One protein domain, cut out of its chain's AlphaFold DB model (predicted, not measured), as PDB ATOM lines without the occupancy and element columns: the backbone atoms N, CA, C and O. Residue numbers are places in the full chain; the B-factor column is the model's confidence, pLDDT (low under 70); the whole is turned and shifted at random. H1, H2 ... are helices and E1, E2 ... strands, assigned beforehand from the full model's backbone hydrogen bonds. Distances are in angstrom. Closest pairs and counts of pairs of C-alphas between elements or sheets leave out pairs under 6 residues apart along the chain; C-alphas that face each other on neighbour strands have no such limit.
ATOM      1  N   TYR A   4     -14.201 -42.222 -39.307       87.44
ATOM      2  CA  TYR A   4     -12.997 -41.490 -38.957       87.44
ATOM      3  C   TYR A   4     -11.980 -42.452 -38.352       87.44
ATOM      4  O   TYR A   4     -12.334 -43.295 -37.537       87.44
ATOM      5  N   PHE A   5     -10.721 -42.329 -38.746       87.31
ATOM      6  CA  PHE A   5      -9.616 -43.111 -38.204       87.31
ATOM      7  C   PHE A   5      -8.599 -42.176 -37.561       87.31
ATOM      8  O   PHE A   5      -8.187 -41.200 -38.194       87.31
ATOM      9  N   VAL A   6      -8.201 -42.472 -36.324       86.81
ATOM     10  CA  VAL A   6      -7.051 -41.830 -35.685       86.81
ATOM     11  C   VAL A   6      -5.796 -42.486 -36.234       86.81
ATOM     12  O   VAL A   6      -5.464 -43.608 -35.854       86.81
ATOM     13  N   ASP A   7      -5.126 -41.805 -37.156       81.81
ATOM     14  CA  ASP A   7      -4.025 -42.404 -37.907       81.81
ATOM     15  C   ASP A   7      -2.669 -42.265 -37.220       81.81
ATOM     16  O   ASP A   7      -1.794 -43.095 -37.435       81.81
ATOM     17  N   HIS A   8      -2.494 -41.229 -36.403       84.94
ATOM     18  CA  HIS A   8      -1.323 -41.068 -35.559       84.94
ATOM     19  C   HIS A   8      -1.619 -40.162 -34.367       84.94
ATOM     20  O   HIS A   8      -2.462 -39.262 -34.415       84.94
ATOM     21  N   VAL A   9      -0.848 -40.375 -33.304       87.69
ATOM     22  CA  VAL A   9      -0.779 -39.493 -32.145       87.69
ATOM     23  C   VAL A   9       0.678 -39.104 -31.948       87.69
ATOM     24  O   VAL A   9       1.560 -39.951 -31.864       87.69
ATOM     25  N   THR A  10       0.960 -37.810 -31.880       87.06
ATOM     26  CA  THR A  10       2.315 -37.304 -31.641       87.06
ATOM     27  C   THR A  10       2.308 -36.366 -30.451       87.06
ATOM     28  O   THR A  10       1.549 -35.400 -30.424       87.06
ATOM     29  N   THR A  11       3.175 -36.627 -29.474       85.81
ATOM     30  CA  THR A  11       3.394 -35.765 -28.309       85.81
ATOM     31  C   THR A  11       4.775 -35.119 -28.377       85.81
ATOM     32  O   THR A  11       5.773 -35.737 -28.748       85.81
ATOM     33  N   TYR A  12       4.861 -33.842 -28.005       78.44
ATOM     34  CA  TYR A  12       6.117 -33.099 -28.026       78.44
ATOM     35  C   TYR A  12       6.742 -33.060 -26.632       78.44
ATOM     36  O   TYR A  12       6.291 -32.358 -25.717       78.44
ATOM     37  N   ARG A  13       7.862 -33.783 -26.490       65.50
ATOM     38  CA  ARG A  13       8.536 -34.048 -25.207       65.50
ATOM     39  C   ARG A  13       8.851 -32.812 -24.357       65.50
ATOM     40  O   ARG A  13       8.911 -32.943 -23.138       65.50
ATOM     41  N   LYS A  14       9.057 -31.617 -24.934       72.25
ATOM     42  CA  LYS A  14       9.337 -30.397 -24.142       72.25
ATOM     43  C   LYS A  14       8.202 -30.059 -23.164       72.25
ATOM     44  O   LYS A  14       8.479 -29.636 -22.046       72.25
ATOM     45  N   TYR A  15       6.950 -30.308 -23.547       70.31
ATOM     46  CA  TYR A  15       5.773 -29.999 -22.730       70.31
ATOM     47  C   TYR A  15       5.301 -31.203 -21.901       70.31
ATOM     48  O   TYR A  15       4.848 -31.025 -20.765       70.31
ATOM     49  N   CYS A  16       5.507 -32.425 -22.405       73.69
ATOM     50  CA  CYS A  16       5.156 -33.676 -21.718       73.69
ATOM     51  C   CYS A  16       6.042 -34.006 -20.504       73.69
ATOM     52  O   CYS A  16       5.696 -34.868 -19.712       73.69
ATOM     53  N   LYS A  17       7.145 -33.278 -20.273       74.44
ATOM     54  CA  LYS A  17       7.951 -33.416 -19.043       74.44
ATOM     55  C   LYS A  17       7.257 -32.879 -17.782       74.44
ATOM     56  O   LYS A  17       7.635 -33.261 -16.677       74.44
ATOM     57  N   THR A  18       6.264 -32.002 -17.932       77.62
ATOM     58  CA  THR A  18       5.507 -31.419 -16.808       77.62
ATOM     59  C   THR A  18       4.436 -32.385 -16.292       77.62
ATOM     60  O   THR A  18       3.965 -33.221 -17.053       77.62
ATOM     61  N   GLY A  19       3.999 -32.265 -15.029       82.56
ATOM     62  CA  GLY A  19       2.932 -33.125 -14.479       82.56
ATOM     63  C   GLY A  19       1.659 -33.107 -15.335       82.56
ATOM     64  O   GLY A  19       1.159 -34.152 -15.742       82.56
ATOM     65  N   LYS A  20       1.233 -31.904 -15.734       86.56
ATOM     66  CA  LYS A  20       0.130 -31.686 -16.673       86.56
ATOM     67  C   LYS A  20       0.354 -32.357 -18.033       86.56
ATOM     68  O   LYS A  20      -0.535 -33.014 -18.563       86.56
ATOM     69  N   GLY A  21       1.548 -32.195 -18.600       84.88
ATOM     70  CA  GLY A  21       1.907 -32.774 -19.892       84.88
ATOM     71  C   GLY A  21       1.979 -34.305 -19.882       84.88
ATOM     72  O   GLY A  21       1.584 -34.916 -20.870       84.88
ATOM     73  N   LYS A  22       2.411 -34.924 -18.774       86.94
ATOM     74  CA  LYS A  22       2.422 -36.389 -18.605       86.94
ATOM     75  C   LYS A  22       1.015 -36.977 -18.578       86.94
ATOM     76  O   LYS A  22       0.777 -38.023 -19.168       86.94
ATOM     77  N   ILE A  23       0.082 -36.302 -17.905       89.81
ATOM     78  CA  ILE A  23      -1.327 -36.724 -17.858       89.81
ATOM     79  C   ILE A  23      -1.940 -36.679 -19.256       89.81
ATOM     80  O   ILE A  23      -2.608 -37.625 -19.670       89.81
ATOM     81  N   LEU A  24      -1.665 -35.604 -19.999       89.06
ATOM     82  CA  LEU A  24      -2.088 -35.494 -21.385       89.06
ATOM     83  C   LEU A  24      -1.476 -36.605 -22.252       89.06
ATOM     84  O   LEU A  24      -2.202 -37.280 -22.969       89.06
ATOM     85  N   GLU A  25      -0.168 -36.836 -22.160       86.88
ATOM     86  CA  GLU A  25       0.516 -37.899 -22.906       86.88
ATOM     87  C   GLU A  25      -0.074 -39.288 -22.620       86.88
ATOM     88  O   GLU A  25      -0.401 -40.021 -23.551       86.88
ATOM     89  N   GLY A  26      -0.301 -39.623 -21.346       86.06
ATOM     90  CA  GLY A  26      -0.892 -40.902 -20.950       86.06
ATOM     91  C   GLY A  26      -2.334 -41.099 -21.430       86.06
ATOM     92  O   GLY A  26      -2.746 -42.232 -21.676       86.06
ATOM     93  N   LEU A  27      -3.106 -40.019 -21.583       86.75
ATOM     94  CA  LEU A  27      -4.414 -40.084 -22.228       86.75
ATOM     95  C   LEU A  27      -4.264 -40.347 -23.733       86.75
ATOM     96  O   LEU A  27      -4.919 -41.234 -24.272       86.75
ATOM     97  N   LEU A  28      -3.422 -39.563 -24.403       84.81
ATOM     98  CA  LEU A  28      -3.323 -39.545 -25.860       84.81
ATOM     99  C   LEU A  28      -2.833 -40.870 -26.448       84.81
ATOM    100  O   LEU A  28      -3.342 -41.286 -27.486       84.81
ATOM    101  N   LEU A  29      -1.932 -41.572 -25.756       78.31
ATOM    102  CA  LEU A  29      -1.473 -42.914 -26.146       78.31
ATOM    103  C   LEU A  29      -2.608 -43.947 -26.255       78.31
ATOM    104  O   LEU A  29      -2.431 -44.983 -26.884       78.31
ATOM    105  N   LYS A  30      -3.778 -43.686 -25.661       83.44
ATOM    106  CA  LYS A  30      -4.934 -44.587 -25.743       83.44
ATOM    107  C   LYS A  30      -5.734 -44.433 -27.030       83.44
ATOM    108  O   LYS A  30      -6.582 -45.276 -27.289       83.44
ATOM    109  N   PHE A  31      -5.522 -43.355 -27.783       83.88
ATOM    110  CA  PHE A  31      -6.351 -43.015 -28.940       83.88
ATOM    111  C   PHE A  31      -5.752 -43.415 -30.284       83.88
ATOM    112  O   PHE A  31      -6.416 -43.272 -31.306       83.88
ATOM    113  N   GLU A  32      -4.520 -43.915 -30.302       78.25
ATOM    114  CA  GLU A  32      -3.877 -44.349 -31.535       78.25
ATOM    115  C   GLU A  32      -4.598 -45.566 -32.137       78.25
ATOM    116  O   GLU A  32      -5.009 -46.478 -31.420       78.25
ATOM    117  N   ASN A  33      -4.749 -45.580 -33.464       79.88
ATOM    118  CA  ASN A  33      -5.384 -46.660 -34.224       79.88
ATOM    119  C   ASN A  33      -6.867 -46.919 -33.897       79.88
ATOM    120  O   ASN A  33      -7.367 -48.025 -34.108       79.88
ATOM    121  N   ILE A  34      -7.602 -45.909 -33.426       85.31
ATOM    122  CA  ILE A  34      -9.047 -46.029 -33.199       85.31
ATOM    123  C   ILE A  34      -9.833 -45.683 -34.464       85.31
ATOM    124  O   ILE A  34      -9.635 -44.631 -35.077       85.31
ATOM    125  N   LEU A  35     -10.798 -46.541 -34.806       85.81
ATOM    126  CA  LEU A  35     -11.841 -46.256 -35.787       85.81
ATOM    127  C   LEU A  35     -13.114 -45.768 -35.082       85.81
ATOM    128  O   LEU A  35     -13.599 -46.402 -34.150       85.81
ATOM    129  N   MET A  36     -13.673 -44.651 -35.537       87.56
ATOM    130  CA  MET A  36     -14.862 -44.020 -34.970       87.56
ATOM    131  C   MET A  36     -15.914 -43.764 -36.042       87.56
ATOM    132  O   MET A  36     -15.627 -43.289 -37.141       87.56
ATOM    133  N   MET A  37     -17.164 -44.018 -35.679       89.38
ATOM    134  CA  MET A  37     -18.326 -43.565 -36.437       89.38
ATOM    135  C   MET A  37     -18.539 -42.067 -36.213       89.38
ATOM    136  O   MET A  37     -18.016 -41.492 -35.260       89.38
ATOM    137  N   GLU A  38     -19.324 -41.423 -37.075       87.50
ATOM    138  CA  GLU A  38     -19.549 -39.975 -37.008       87.50
ATOM    139  C   GLU A  38     -20.041 -39.473 -35.638       87.50
ATOM    140  O   GLU A  38     -19.585 -38.424 -35.185       87.50
ATOM    141  N   GLU A  39     -20.930 -40.206 -34.966       89.69
ATOM    142  CA  GLU A  39     -21.416 -39.842 -33.626       89.69
ATOM    143  C   GLU A  39     -20.302 -39.943 -32.580       89.69
ATOM    144  O   GLU A  39     -19.987 -38.952 -31.925       89.69
ATOM    145  N   ALA A  40     -19.600 -41.079 -32.534       89.31
ATOM    146  CA  ALA A  40     -18.448 -41.270 -31.655       89.31
ATOM    147  C   ALA A  40     -17.343 -40.226 -31.897       89.31
ATOM    148  O   ALA A  40     -16.673 -39.792 -30.964       89.31
ATOM    149  N   PHE A  41     -17.166 -39.768 -33.139       90.19
ATOM    150  CA  PHE A  41     -16.228 -38.697 -33.465       90.19
ATOM    151  C   PHE A  41     -16.664 -37.329 -32.901       90.19
ATOM    152  O   PHE A  41     -15.823 -36.563 -32.416       90.19
ATOM    153  N   LYS A  42     -17.967 -37.011 -32.920       91.06
ATOM    154  CA  LYS A  42     -18.514 -35.794 -32.284       91.06
ATOM    155  C   LYS A  42     -18.323 -35.840 -30.766       91.06
ATOM    156  O   LYS A  42     -17.894 -34.842 -30.176       91.06
ATOM    157  N   ASP A  43     -18.550 -37.001 -30.160       92.62
ATOM    158  CA  ASP A  43     -18.318 -37.218 -28.732       92.62
ATOM    159  C   ASP A  43     -16.833 -37.100 -28.387       92.62
ATOM    160  O   ASP A  43     -16.470 -36.402 -27.443       92.62
ATOM    161  N   PHE A  44     -15.953 -37.675 -29.208       91.56
ATOM    162  CA  PHE A  44     -14.504 -37.580 -29.042       91.56
ATOM    163  C   PHE A  44     -13.997 -36.132 -29.080       91.56
ATOM    164  O   PHE A  44     -13.195 -35.722 -28.235       91.56
ATOM    165  N   LYS A  45     -14.509 -35.315 -30.010       91.12
ATOM    166  CA  LYS A  45     -14.193 -33.878 -30.083       91.12
ATOM    167  C   LYS A  45     -14.586 -33.142 -28.800       91.12
ATOM    168  O   LYS A  45     -13.825 -32.308 -28.294       91.12
ATOM    169  N   THR A  46     -15.769 -33.451 -28.280       93.31
ATOM    170  CA  THR A  46     -16.290 -32.859 -27.044       93.31
ATOM    171  C   THR A  46     -15.457 -33.298 -25.845       93.31
ATOM    172  O   THR A  46     -15.011 -32.460 -25.060       93.31
ATOM    173  N   TYR A  47     -15.159 -34.593 -25.766       93.62
ATOM    174  CA  TYR A  47     -14.351 -35.202 -24.720       93.62
ATOM    175  C   TYR A  47     -12.963 -34.562 -24.616       93.62
ATOM    176  O   TYR A  47     -12.572 -34.132 -23.532       93.62
ATOM    177  N   LEU A  48     -12.229 -34.432 -25.729       92.81
ATOM    178  CA  LEU A  48     -10.898 -33.812 -25.723       92.81
ATOM    179  C   LEU A  48     -10.936 -32.372 -25.203       92.81
ATOM    180  O   LEU A  48     -10.080 -31.970 -24.414       92.81
ATOM    181  N   SER A  49     -11.945 -31.605 -25.617       93.31
ATOM    182  CA  SER A  49     -12.115 -30.214 -25.190       93.31
ATOM    183  C   SER A  49     -12.392 -30.119 -23.685       93.31
ATOM    184  O   SER A  49     -11.749 -29.335 -22.985       93.31
ATOM    185  N   GLN A  50     -13.298 -30.954 -23.168       95.25
ATOM    186  CA  GLN A  50     -13.627 -31.017 -21.739       95.25
ATOM    187  C   GLN A  50     -12.446 -31.501 -20.896       95.25
ATOM    188  O   GLN A  50     -12.165 -30.938 -19.838       95.25
ATOM    189  N   PHE A  51     -11.720 -32.512 -21.374       94.62
ATOM    190  CA  PHE A  51     -10.537 -33.024 -20.697       94.62
ATOM    191  C   PHE A  51      -9.467 -31.942 -20.553       94.62
ATOM    192  O   PHE A  51      -8.950 -31.735 -19.459       94.62
ATOM    193  N   ILE A  52      -9.156 -31.215 -21.631       93.94
ATOM    194  CA  ILE A  52      -8.172 -30.129 -21.581       93.94
ATOM    195  C   ILE A  52      -8.644 -28.979 -20.691       93.94
ATOM    196  O   ILE A  52      -7.829 -28.414 -19.961       93.94
ATOM    197  N   HIS A  53      -9.940 -28.659 -20.702       95.31
ATOM    198  CA  HIS A  53     -10.509 -27.668 -19.795       95.31
ATOM    199  C   HIS A  53     -10.281 -28.057 -18.330       95.31
ATOM    200  O   HIS A  53      -9.626 -27.311 -17.604       95.31
ATOM    201  N   LYS A  54     -10.690 -29.267 -17.939       95.12
ATOM    202  CA  LYS A  54     -10.470 -29.793 -16.588       95.12
ATOM    203  C   LYS A  54      -8.986 -29.834 -16.222       95.12
ATOM    204  O   LYS A  54      -8.585 -29.404 -15.149       95.12
ATOM    205  N   LEU A  55      -8.136 -30.262 -17.154       92.88
ATOM    206  CA  LEU A  55      -6.690 -30.297 -16.959       92.88
ATOM    207  C   LEU A  55      -6.089 -28.890 -16.749       92.88
ATOM    208  O   LEU A  55      -5.058 -28.747 -16.093       92.88
ATOM    209  N   ASN A  56      -6.689 -27.838 -17.309       94.12
ATOM    210  CA  ASN A  56      -6.296 -26.458 -17.018       94.12
ATOM    211  C   ASN A  56      -6.731 -26.022 -15.613       94.12
ATOM    212  O   ASN A  56      -5.960 -25.326 -14.953       94.12
ATOM    213  N   GLU A  57      -7.925 -26.422 -15.169       95.12
ATOM    214  CA  GLU A  57      -8.452 -26.125 -13.829       95.12
ATOM    215  C   GLU A  57      -7.656 -26.830 -12.727       95.12
ATOM    216  O   GLU A  57      -7.295 -26.196 -11.739       95.12
ATOM    217  N   ASP A  58      -7.297 -28.098 -12.940       93.56
ATOM    218  CA  ASP A  58      -6.504 -28.900 -12.001       93.56
ATOM    219  C   ASP A  58      -5.052 -28.381 -11.875       93.56
ATOM    220  O   ASP A  58      -4.383 -28.595 -10.862       93.56
ATOM    221  N   TYR A  59      -4.546 -27.671 -12.895       90.44
ATOM    222  CA  TYR A  59      -3.163 -27.173 -12.966       90.44
ATOM    223  C   TYR A  59      -3.079 -25.666 -13.294       90.44
ATOM    224  O   TYR A  59      -2.421 -25.280 -14.273       90.44
ATOM    225  N   PRO A  60      -3.640 -24.777 -12.452       88.50
ATOM    226  CA  PRO A  60      -3.827 -23.360 -12.782       88.50
ATOM    227  C   PRO A  60      -2.515 -22.561 -12.837       88.50
ATOM    228  O   PRO A  60      -2.445 -21.514 -13.472       88.50
ATOM    229  N   LYS A  61      -1.447 -23.060 -12.198       86.81
ATOM    230  CA  LYS A  61      -0.106 -22.438 -12.192       86.81
ATOM    231  C   LYS A  61       0.714 -22.730 -13.455       86.81
ATOM    232  O   LYS A  61       1.830 -22.238 -13.593       86.81
ATOM    233  N   THR A  62       0.208 -23.573 -14.352       83.62
ATOM    234  CA  THR A  62       0.885 -23.941 -15.602       83.62
ATOM    235  C   THR A  62       0.277 -23.194 -16.784       83.62
ATOM    236  O   THR A  62      -0.846 -22.701 -16.702       83.62
ATOM    237  N   LYS A  63       0.990 -23.130 -17.917       85.19
ATOM    238  CA  LYS A  63       0.413 -22.573 -19.149       85.19
ATOM    239  C   LYS A  63      -0.881 -23.309 -19.504       85.19
ATOM    240  O   LYS A  63      -0.910 -24.543 -19.524       85.19
ATOM    241  N   LYS A  64      -1.936 -22.551 -19.809       90.38
ATOM    242  CA  LYS A  64      -3.200 -23.099 -20.304       90.38
ATOM    243  C   LYS A  64      -2.977 -23.758 -21.657       90.38
ATOM    244  O   LYS A  64      -2.218 -23.243 -22.473       90.38
ATOM    245  N   PHE A  65      -3.594 -24.912 -21.863       91.19
ATOM    246  CA  PHE A  65      -3.633 -25.583 -23.155       91.19
ATOM    247  C   PHE A  65      -4.991 -25.337 -23.797       91.19
ATOM    248  O   PHE A  65      -5.998 -25.240 -23.097       91.19
ATOM    249  N   ILE A  66      -5.014 -25.267 -25.118       91.44
ATOM    250  CA  ILE A  66      -6.232 -25.177 -25.916       91.44
ATOM    251  C   ILE A  66      -6.238 -26.288 -26.964       91.44
ATOM    252  O   ILE A  66      -5.174 -26.802 -27.320       91.44
ATOM    253  N   VAL A  67      -7.432 -26.651 -27.435       92.56
ATOM    254  CA  VAL A  67      -7.644 -27.653 -28.487       92.56
ATOM    255  C   VAL A  67      -8.217 -26.967 -29.717       92.56
ATOM    256  O   VAL A  67      -9.227 -26.275 -29.626       92.56
ATOM    257  N   GLU A  68      -7.600 -27.197 -30.868       91.25
ATOM    258  CA  GLU A  68      -8.068 -26.724 -32.169       91.25
ATOM    259  C   GLU A  68      -8.317 -27.914 -33.092       91.25
ATOM    260  O   GLU A  68      -7.633 -28.935 -33.004       91.25
ATOM    261  N   TYR A  69      -9.308 -27.789 -33.977       89.75
ATOM    262  CA  TYR A  69      -9.640 -28.828 -34.946       89.75
ATOM    263  C   TYR A  69      -9.521 -28.301 -36.379       89.75
ATOM    264  O   TYR A  69     -10.363 -27.523 -36.826       89.75
ATOM    265  N   HIS A  70      -8.500 -28.776 -37.100       86.88
ATOM    266  CA  HIS A  70      -8.212 -28.443 -38.502       86.88
ATOM    267  C   HIS A  70      -7.814 -29.713 -39.266       86.88
ATOM    268  O   HIS A  70      -6.635 -29.965 -39.504       86.88
ATOM    269  N   SER A  71      -8.794 -30.566 -39.580       83.88
ATOM    270  CA  SER A  71      -8.566 -31.912 -40.157       83.88
ATOM    271  C   SER A  71      -7.799 -32.880 -39.236       83.88
ATOM    272  O   SER A  71      -7.360 -33.941 -39.658       83.88
ATOM    273  N   GLY A  72      -7.659 -32.512 -37.967       89.81
ATOM    274  CA  GLY A  72      -6.952 -33.213 -36.901       89.81
ATOM    275  C   GLY A  72      -7.073 -32.389 -35.622       89.81
ATOM    276  O   GLY A  72      -7.480 -31.223 -35.690       89.81
ATOM    277  N   PHE A  73      -6.767 -32.975 -34.469       91.81
ATOM    278  CA  PHE A  73      -6.751 -32.243 -33.203       91.81
ATOM    279  C   PHE A  73      -5.351 -31.754 -32.885       91.81
ATOM    280  O   PHE A  73      -4.397 -32.527 -32.882       91.81
ATOM    281  N   TYR A  74      -5.259 -30.477 -32.550       90.69
ATOM    282  CA  TYR A  74      -4.016 -29.816 -32.200       90.69
ATOM    283  C   TYR A  74      -4.149 -29.263 -30.794       90.69
ATOM    284  O   TYR A  74      -5.052 -28.476 -30.510       90.69
ATOM    285  N   ILE A  75      -3.255 -29.681 -29.905       91.25
ATOM    286  CA  ILE A  75      -3.230 -29.232 -28.517       91.25
ATOM    287  C   ILE A  75      -1.997 -28.368 -28.345       91.25
ATOM    288  O   ILE A  75      -0.880 -28.849 -28.533       91.25
ATOM    289  N   ARG A  76      -2.175 -27.096 -27.988       88.69
ATOM    290  CA  ARG A  76      -1.075 -26.126 -27.861       88.69
ATOM    291  C   ARG A  76      -1.244 -25.223 -26.642       88.69
ATOM    292  O   ARG A  76      -2.363 -25.077 -26.151       88.69
ATOM    293  N   PRO A  77      -0.171 -24.588 -26.144       87.88
ATOM    294  CA  PRO A  77      -0.287 -23.540 -25.148       87.88
ATOM    295  C   PRO A  77      -1.072 -22.339 -25.687       87.88
ATOM    296  O   PRO A  77      -0.907 -21.917 -26.835       87.88
ATOM    297  N   GLU A  78      -1.907 -21.759 -24.835       87.44
ATOM    298  CA  GLU A  78      -2.567 -20.485 -25.099       87.44
ATOM    299  C   GLU A  78      -1.515 -19.376 -25.294       87.44
ATOM    300  O   GLU A  78      -0.503 -19.325 -24.589       87.44
ATOM    301  N   GLY A  79      -1.734 -18.500 -26.280       81.44
ATOM    302  CA  GLY A  79      -0.815 -17.401 -26.608       81.44
ATOM    303  C   GLY A  79       0.412 -17.785 -27.449       81.44
ATOM    304  O   GLY A  79       1.258 -16.931 -27.715       81.44
ATOM    305  N   SER A  80       0.523 -19.041 -27.888       77.62
ATOM    306  CA  SER A  80       1.537 -19.456 -28.863       77.62
ATOM    307  C   SER A  80       1.364 -18.748 -30.212       77.62
ATOM    308  O   SER A  80       0.245 -18.625 -30.707       77.62
ATOM    309  N   ARG A  81       2.480 -18.257 -30.777       68.12
ATOM    310  CA  ARG A  81       2.516 -17.362 -31.958       68.12
ATOM    311  C   ARG A  81       2.609 -18.096 -33.297       68.12
ATOM    312  O   ARG A  81       2.415 -17.479 -34.336       68.12
ATOM    313  N   SER A  82       2.942 -19.380 -33.273       62.84
ATOM    314  CA  SER A  82       3.175 -20.210 -34.453       62.84
ATOM    315  C   SER A  82       2.419 -21.519 -34.278       62.84
ATOM    316  O   SER A  82       2.530 -22.155 -33.229       62.84
ATOM    317  N   PHE A  83       1.636 -21.893 -35.291       59.22
ATOM    318  CA  PHE A  83       0.916 -23.164 -35.334       59.22
ATOM    319  C   PHE A  83       1.950 -24.309 -35.289       59.22
ATOM    320  O   PHE A  83       1.948 -25.098 -34.355       59.22
ATOM    321  N   GLU A  84       2.953 -24.294 -36.168       56.12
ATOM    322  CA  GLU A  84       3.851 -25.431 -36.429       56.12
ATOM    323  C   GLU A  84       4.889 -25.754 -35.333       56.12
ATOM    324  O   GLU A  84       5.362 -26.886 -35.259       56.12
ATOM    325  N   THR A  85       5.257 -24.810 -34.458       56.31
ATOM    326  CA  THR A  85       6.385 -25.004 -33.509       56.31
ATOM    327  C   THR A  85       5.981 -25.181 -32.043       56.31
ATOM    328  O   THR A  85       6.830 -25.459 -31.181       56.31
ATOM    329  N   ASP A  86       4.692 -25.031 -31.736       73.06
ATOM    330  CA  ASP A  86       4.214 -24.885 -30.359       73.06
ATOM    331  C   ASP A  86       3.207 -25.944 -29.904       73.06
ATOM    332  O   ASP A  86       2.678 -25.841 -28.797       73.06
ATOM    333  N   TYR A  87       2.971 -27.004 -30.672       79.06
ATOM    334  CA  TYR A  87       2.100 -28.069 -30.187       79.06
ATOM    335  C   TYR A  87       2.689 -28.800 -28.983       79.06
ATOM    336  O   TYR A  87       3.882 -29.093 -28.891       79.06
ATOM    337  N   VAL A  88       1.798 -29.127 -28.058       86.38
ATOM    338  CA  VAL A  88       1.990 -30.144 -27.027       86.38
ATOM    339  C   VAL A  88       1.692 -31.515 -27.614       86.38
ATOM    340  O   VAL A  88       2.437 -32.458 -27.355       86.38
ATOM    341  N   ALA A  89       0.637 -31.614 -28.424       89.31
ATOM    342  CA  ALA A  89       0.274 -32.846 -29.098       89.31
ATOM    343  C   ALA A  89      -0.543 -32.621 -30.372       89.31
ATOM    344  O   ALA A  89      -1.231 -31.607 -30.508       89.31
ATOM    345  N   VAL A  90      -0.489 -33.607 -31.265       90.00
ATOM    346  CA  VAL A  90      -1.282 -33.696 -32.491       90.00
ATOM    347  C   VAL A  90      -1.941 -35.071 -32.554       90.00
ATOM    348  O   VAL A  90      -1.289 -36.081 -32.293       90.00
ATOM    349  N   ILE A  91      -3.229 -35.100 -32.890       91.44
ATOM    350  CA  ILE A  91      -3.995 -36.310 -33.197       91.44
ATOM    351  C   ILE A  91      -4.453 -36.182 -34.648       91.44
ATOM    352  O   ILE A  91      -5.339 -35.377 -34.958       91.44
ATOM    353  N   GLY A  92      -3.835 -36.949 -35.537       90.00
ATOM    354  CA  GLY A  92      -4.237 -36.996 -36.934       90.00
ATOM    355  C   GLY A  92      -5.553 -37.748 -37.099       90.00
ATOM    356  O   GLY A  92      -5.777 -38.782 -36.469       90.00
ATOM    357  N   ILE A  93      -6.454 -37.197 -37.916       89.69
ATOM    358  CA  ILE A  93      -7.757 -37.798 -38.206       89.69
ATOM    359  C   ILE A  93      -7.910 -37.934 -39.716       89.69
ATOM    360  O   ILE A  93      -7.849 -36.954 -40.457       89.69
ATOM    361  N   LYS A  94      -8.189 -39.150 -40.179       87.31
ATOM    362  CA  LYS A  94      -8.525 -39.427 -41.577       87.31
ATOM    363  C   LYS A  94     -10.004 -39.750 -41.703       87.31
ATOM    364  O   LYS A  94     -10.510 -40.628 -41.012       87.31
ATOM    365  N   ASN A  95     -10.701 -39.070 -42.613       85.94
ATOM    366  CA  ASN A  95     -12.035 -39.500 -43.029       85.94
ATOM    367  C   ASN A  95     -11.881 -40.682 -43.993       85.94
ATOM    368  O   ASN A  95     -11.379 -40.532 -45.110       85.94
ATOM    369  N   VAL A  96     -12.295 -41.859 -43.544       77.88
ATOM    370  CA  VAL A  96     -12.302 -43.079 -44.341       77.88
ATOM    371  C   VAL A  96     -13.591 -43.068 -45.159       77.88
ATOM    372  O   VAL A  96     -14.645 -43.527 -44.714       77.88
ATOM    373  N   LYS A  97     -13.535 -42.499 -46.370       65.75
ATOM    374  CA  LYS A  97     -14.626 -42.660 -47.343       65.75
ATOM    375  C   LYS A  97     -14.786 -44.153 -47.646       65.75
ATOM    376  O   LYS A  97     -13.791 -44.862 -47.780       65.75
ATOM    377  N   SER A  98     -16.031 -44.616 -47.791       51.44
ATOM    378  CA  SER A  98     -16.415 -46.042 -47.841       51.44
ATOM    379  C   SER A  98     -15.793 -46.876 -48.975       51.44
ATOM    380  O   SER A  98     -16.090 -48.060 -49.079       51.44
ATOM    381  N   ILE A  99     -14.940 -46.289 -49.816       43.53
ATOM    382  CA  ILE A  99     -14.196 -46.980 -50.874       43.53
ATOM    383  C   ILE A  99     -12.984 -47.737 -50.287       43.53
ATOM    384  O   ILE A  99     -12.570 -48.741 -50.854       43.53
ATOM    385  N   CYS A 100     -12.491 -47.342 -49.103       43.62
ATOM    386  CA  CYS A 100     -11.473 -48.083 -48.344       43.62
ATOM    387  C   CYS A 100     -12.058 -48.950 -47.215       43.62
ATOM    388  O   CYS A 100     -11.346 -49.306 -46.281       43.62
ATOM    389  N   TYR A 101     -13.322 -49.380 -47.326       45.09
ATOM    390  CA  TYR A 101     -13.747 -50.661 -46.733       45.09
ATOM    391  C   TYR A 101     -13.129 -51.823 -47.540       45.09
ATOM    392  O   TYR A 101     -13.787 -52.797 -47.894       45.09
ATOM    393  N   THR A 102     -11.855 -51.696 -47.909       46.38
ATOM    394  CA  THR A 102     -11.088 -52.789 -48.476       46.38
ATOM    395  C   THR A 102     -10.903 -53.807 -47.361       46.38
ATOM    396  O   THR A 102     -10.722 -53.450 -46.196       46.38
ATOM    397  N   SER A 103     -11.029 -55.073 -47.742       51.94
ATOM    398  CA  SER A 103     -10.855 -56.324 -46.991       51.94
ATOM    399  C   SER A 103     -10.003 -56.287 -45.715       51.94
ATOM    400  O   SER A 103     -10.286 -57.027 -44.778       51.94
ATOM    401  N   ASP A 104      -8.991 -55.431 -45.640       51.81
ATOM    402  CA  ASP A 104      -8.057 -55.323 -44.524       51.81
ATOM    403  C   ASP A 104      -8.719 -54.838 -43.227       51.81
ATOM    404  O   ASP A 104      -8.494 -55.433 -42.176       51.81
ATOM    405  N   LEU A 105      -9.602 -53.828 -43.276       52.62
ATOM    406  CA  LEU A 105     -10.336 -53.393 -42.076       52.62
ATOM    407  C   LEU A 105     -11.360 -54.443 -41.632       52.62
ATOM    408  O   LEU A 105     -11.513 -54.675 -40.436       52.62
ATOM    409  N   GLN A 106     -12.015 -55.128 -42.578       57.25
ATOM    410  CA  GLN A 106     -12.901 -56.250 -42.249       57.25
ATOM    411  C   GLN A 106     -12.128 -57.387 -41.578       57.25
ATOM    412  O   GLN A 106     -12.601 -57.932 -40.587       57.25
ATOM    413  N   ASN A 107     -10.924 -57.703 -42.063       57.94
ATOM    414  CA  ASN A 107     -10.057 -58.710 -41.460       57.94
ATOM    415  C   ASN A 107      -9.583 -58.299 -40.061       57.94
ATOM    416  O   ASN A 107      -9.554 -59.138 -39.167       57.94
ATOM    417  N   ILE A 108      -9.274 -57.018 -39.835       60.62
ATOM    418  CA  ILE A 108      -8.919 -56.513 -38.501       60.62
ATOM    419  C   ILE A 108     -10.102 -56.653 -37.531       60.62
ATOM    420  O   ILE A 108      -9.922 -57.189 -36.439       60.62
ATOM    421  N   PHE A 109     -11.315 -56.249 -37.926       58.31
ATOM    422  CA  PHE A 109     -12.505 -56.405 -37.078       58.31
ATOM    423  C   PHE A 109     -12.870 -57.868 -36.827       58.31
ATOM    424  O   PHE A 109     -13.240 -58.224 -35.712       58.31
ATOM    425  N   ARG A 110     -12.736 -58.723 -37.845       59.75
ATOM    426  CA  ARG A 110     -13.006 -60.159 -37.733       59.75
ATOM    427  C   ARG A 110     -12.022 -60.827 -36.774       59.75
ATOM    428  O   ARG A 110     -12.454 -61.507 -35.856       59.75
ATOM    429  N   ASN A 111     -10.732 -60.521 -36.894       57.25
ATOM    430  CA  ASN A 111      -9.707 -61.024 -35.979       57.25
ATOM    431  C   ASN A 111      -9.879 -60.488 -34.549       57.25
ATOM    432  O   ASN A 111      -9.608 -61.208 -33.589       57.25
ATOM    433  N   TYR A 112     -10.329 -59.240 -34.388       59.28
ATOM    434  CA  TYR A 112     -10.615 -58.671 -33.072       59.28
ATOM    435  C   TYR A 112     -11.795 -59.386 -32.395       59.28
ATOM    436  O   TYR A 112     -11.662 -59.807 -31.246       59.28
ATOM    437  N   ASN A 113     -12.897 -59.608 -33.117       56.59
ATOM    438  CA  ASN A 113     -14.056 -60.348 -32.604       56.59
ATOM    439  C   ASN A 113     -13.724 -61.820 -32.318       56.59
ATOM    440  O   ASN A 113     -14.019 -62.297 -31.226       56.59
ATOM    441  N   ASP A 114     -12.995 -62.500 -33.209       57.03
ATOM    442  CA  ASP A 114     -12.541 -63.880 -32.986       57.03
ATOM    443  C   ASP A 114     -11.623 -63.991 -31.749       57.03
ATOM    444  O   ASP A 114     -11.591 -65.019 -31.068       57.03
ATOM    445  N   SER A 115     -10.865 -62.934 -31.426       56.31
ATOM    446  CA  SER A 115     -10.027 -62.884 -30.219       56.31
ATOM    447  C   SER A 115     -10.823 -62.663 -28.929       56.31
ATOM    448  O   SER A 115     -10.396 -63.119 -27.866       56.31
ATOM    449  N   LEU A 116     -11.971 -61.984 -29.017       54.59
ATOM    450  CA  LEU A 116     -12.888 -61.772 -27.899       54.59
ATOM    451  C   LEU A 116     -13.712 -63.033 -27.627       54.59
ATOM    452  O   LEU A 116     -13.807 -63.449 -26.474       54.59
ATOM    453  N   ASP A 117     -14.190 -63.705 -28.676       55.78
ATOM    454  CA  ASP A 117     -14.931 -64.966 -28.558       55.78
ATOM    455  C   ASP A 117     -14.053 -66.092 -27.990       55.78
ATOM    456  O   ASP A 117     -14.496 -66.884 -27.159       55.78
ATOM    457  N   ARG A 118     -12.757 -66.121 -28.334       55.56
ATOM    458  CA  ARG A 118     -11.794 -67.076 -27.753       55.56
ATOM    459  C   ARG A 118     -11.429 -66.808 -26.292       55.56
ATOM    460  O   ARG A 118     -10.863 -67.693 -25.658       55.56
ATOM    461  N   LYS A 119     -11.725 -65.623 -25.749       53.53
ATOM    462  CA  LYS A 119     -11.548 -65.315 -24.318       53.53
ATOM    463  C   LYS A 119     -12.827 -65.487 -23.494       53.53
ATOM    464  O   LYS A 119     -12.741 -65.423 -22.275       53.53
TER     465      LYS A 119
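What this domain is: This is residues 4 to 119 of the 124 residues of an uncharacterized protein of Muribaculaceae bacterium (UniProt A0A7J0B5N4). A curled, twisted sheet of five strands wraps round one long helix, H3, with the shorter H2 beside H3 over the same face. A last helix, H4, sticks out past the end of E5 as an arm, its residues 106 to 117 standing free of this body. The printed part has 116 residues, with four named helices and five named strands in the order E1 H1 H2 E2 H3 E3 E4 E5 H4, a mixed class. The sheet runs E2 E1 E5 E4 E3, antiparallel throughout. The whole is only just loose, close to compact, with a radius of gyration of the C-alphas of 16.4 A and spans of 48 by 32 by 24 A.

Where its parts are: Find C-alpha 4 at (-12.997, -41.490, -38.957), where E1, residues 4 to 11, begins; it is 20.4 A long and bends by 50 degrees at residue 7. Beside it look for E5, residues 89 to 96, 22.3 A long. The other strands are E2, residues 35 to 37, E3, residues 65 to 69, and E4, residues 72 to 77. From C-alpha 38 at (-19.549, -39.975, -37.008), H3, residues 38 to 58, runs 30.3 A. H1 holds residues 13 to 16 and H2 residues 19 to 28. H4, residues 103 to 117, runs 20.8 A to C-alpha 117 at (-14.931, -64.966, -28.558).

How they stand to each other: Start at the inner strands E1 and E5, where N 10 and O 90 are 2.9 A apart, within hydrogen-bond range. On one side of E1 is E2, with N 36 and O 4 at 2.8 A. E4 is the neighbour of E5, with N 73 and O 91 at 2.8 A, and E3 is the neighbour of E4, with N 68 and O 74 at 2.9 A, both pairs within hydrogen-bond range. E3, E4 and E5 form a meander, each strand the antiparallel neighbour of the one before, in two hairpins. H2 and H3 are on one face of the sheet, making two layers. The sheet curls round H3; look at the C-alphas of Ser 49 and Val 67 in E3, the closest, 6.1 A apart. H2 has a height over the sheet of 8.0 A. H2 is close to H3 but not clearly touching, the closest C-alphas being Lys 20 and Leu 55 at 7.0 A, with a shallow tilt of 11 degrees, opposite ways. H1 only grazes the sheet and touches H2 only at the corner, C-alphas 16 and 22 being closest at 5.0 A. H4 is not on the sheet and is apart from H3. In H2, H3 and H4 every O i to N i+4 pair is within hydrogen-bond range; H1 is too short for such a pair.

The domain as a whole: The C-alphas farthest apart are those of Arg 81 and Arg 118, 51.9 A. The printed part has no cut, and the link from E4 to E5, 11 residues, is long. Confidence is under 70 at residue 13, residues 81 to 85 and residues 97 to 119; the mean pLDDT of the printed part is 79.3.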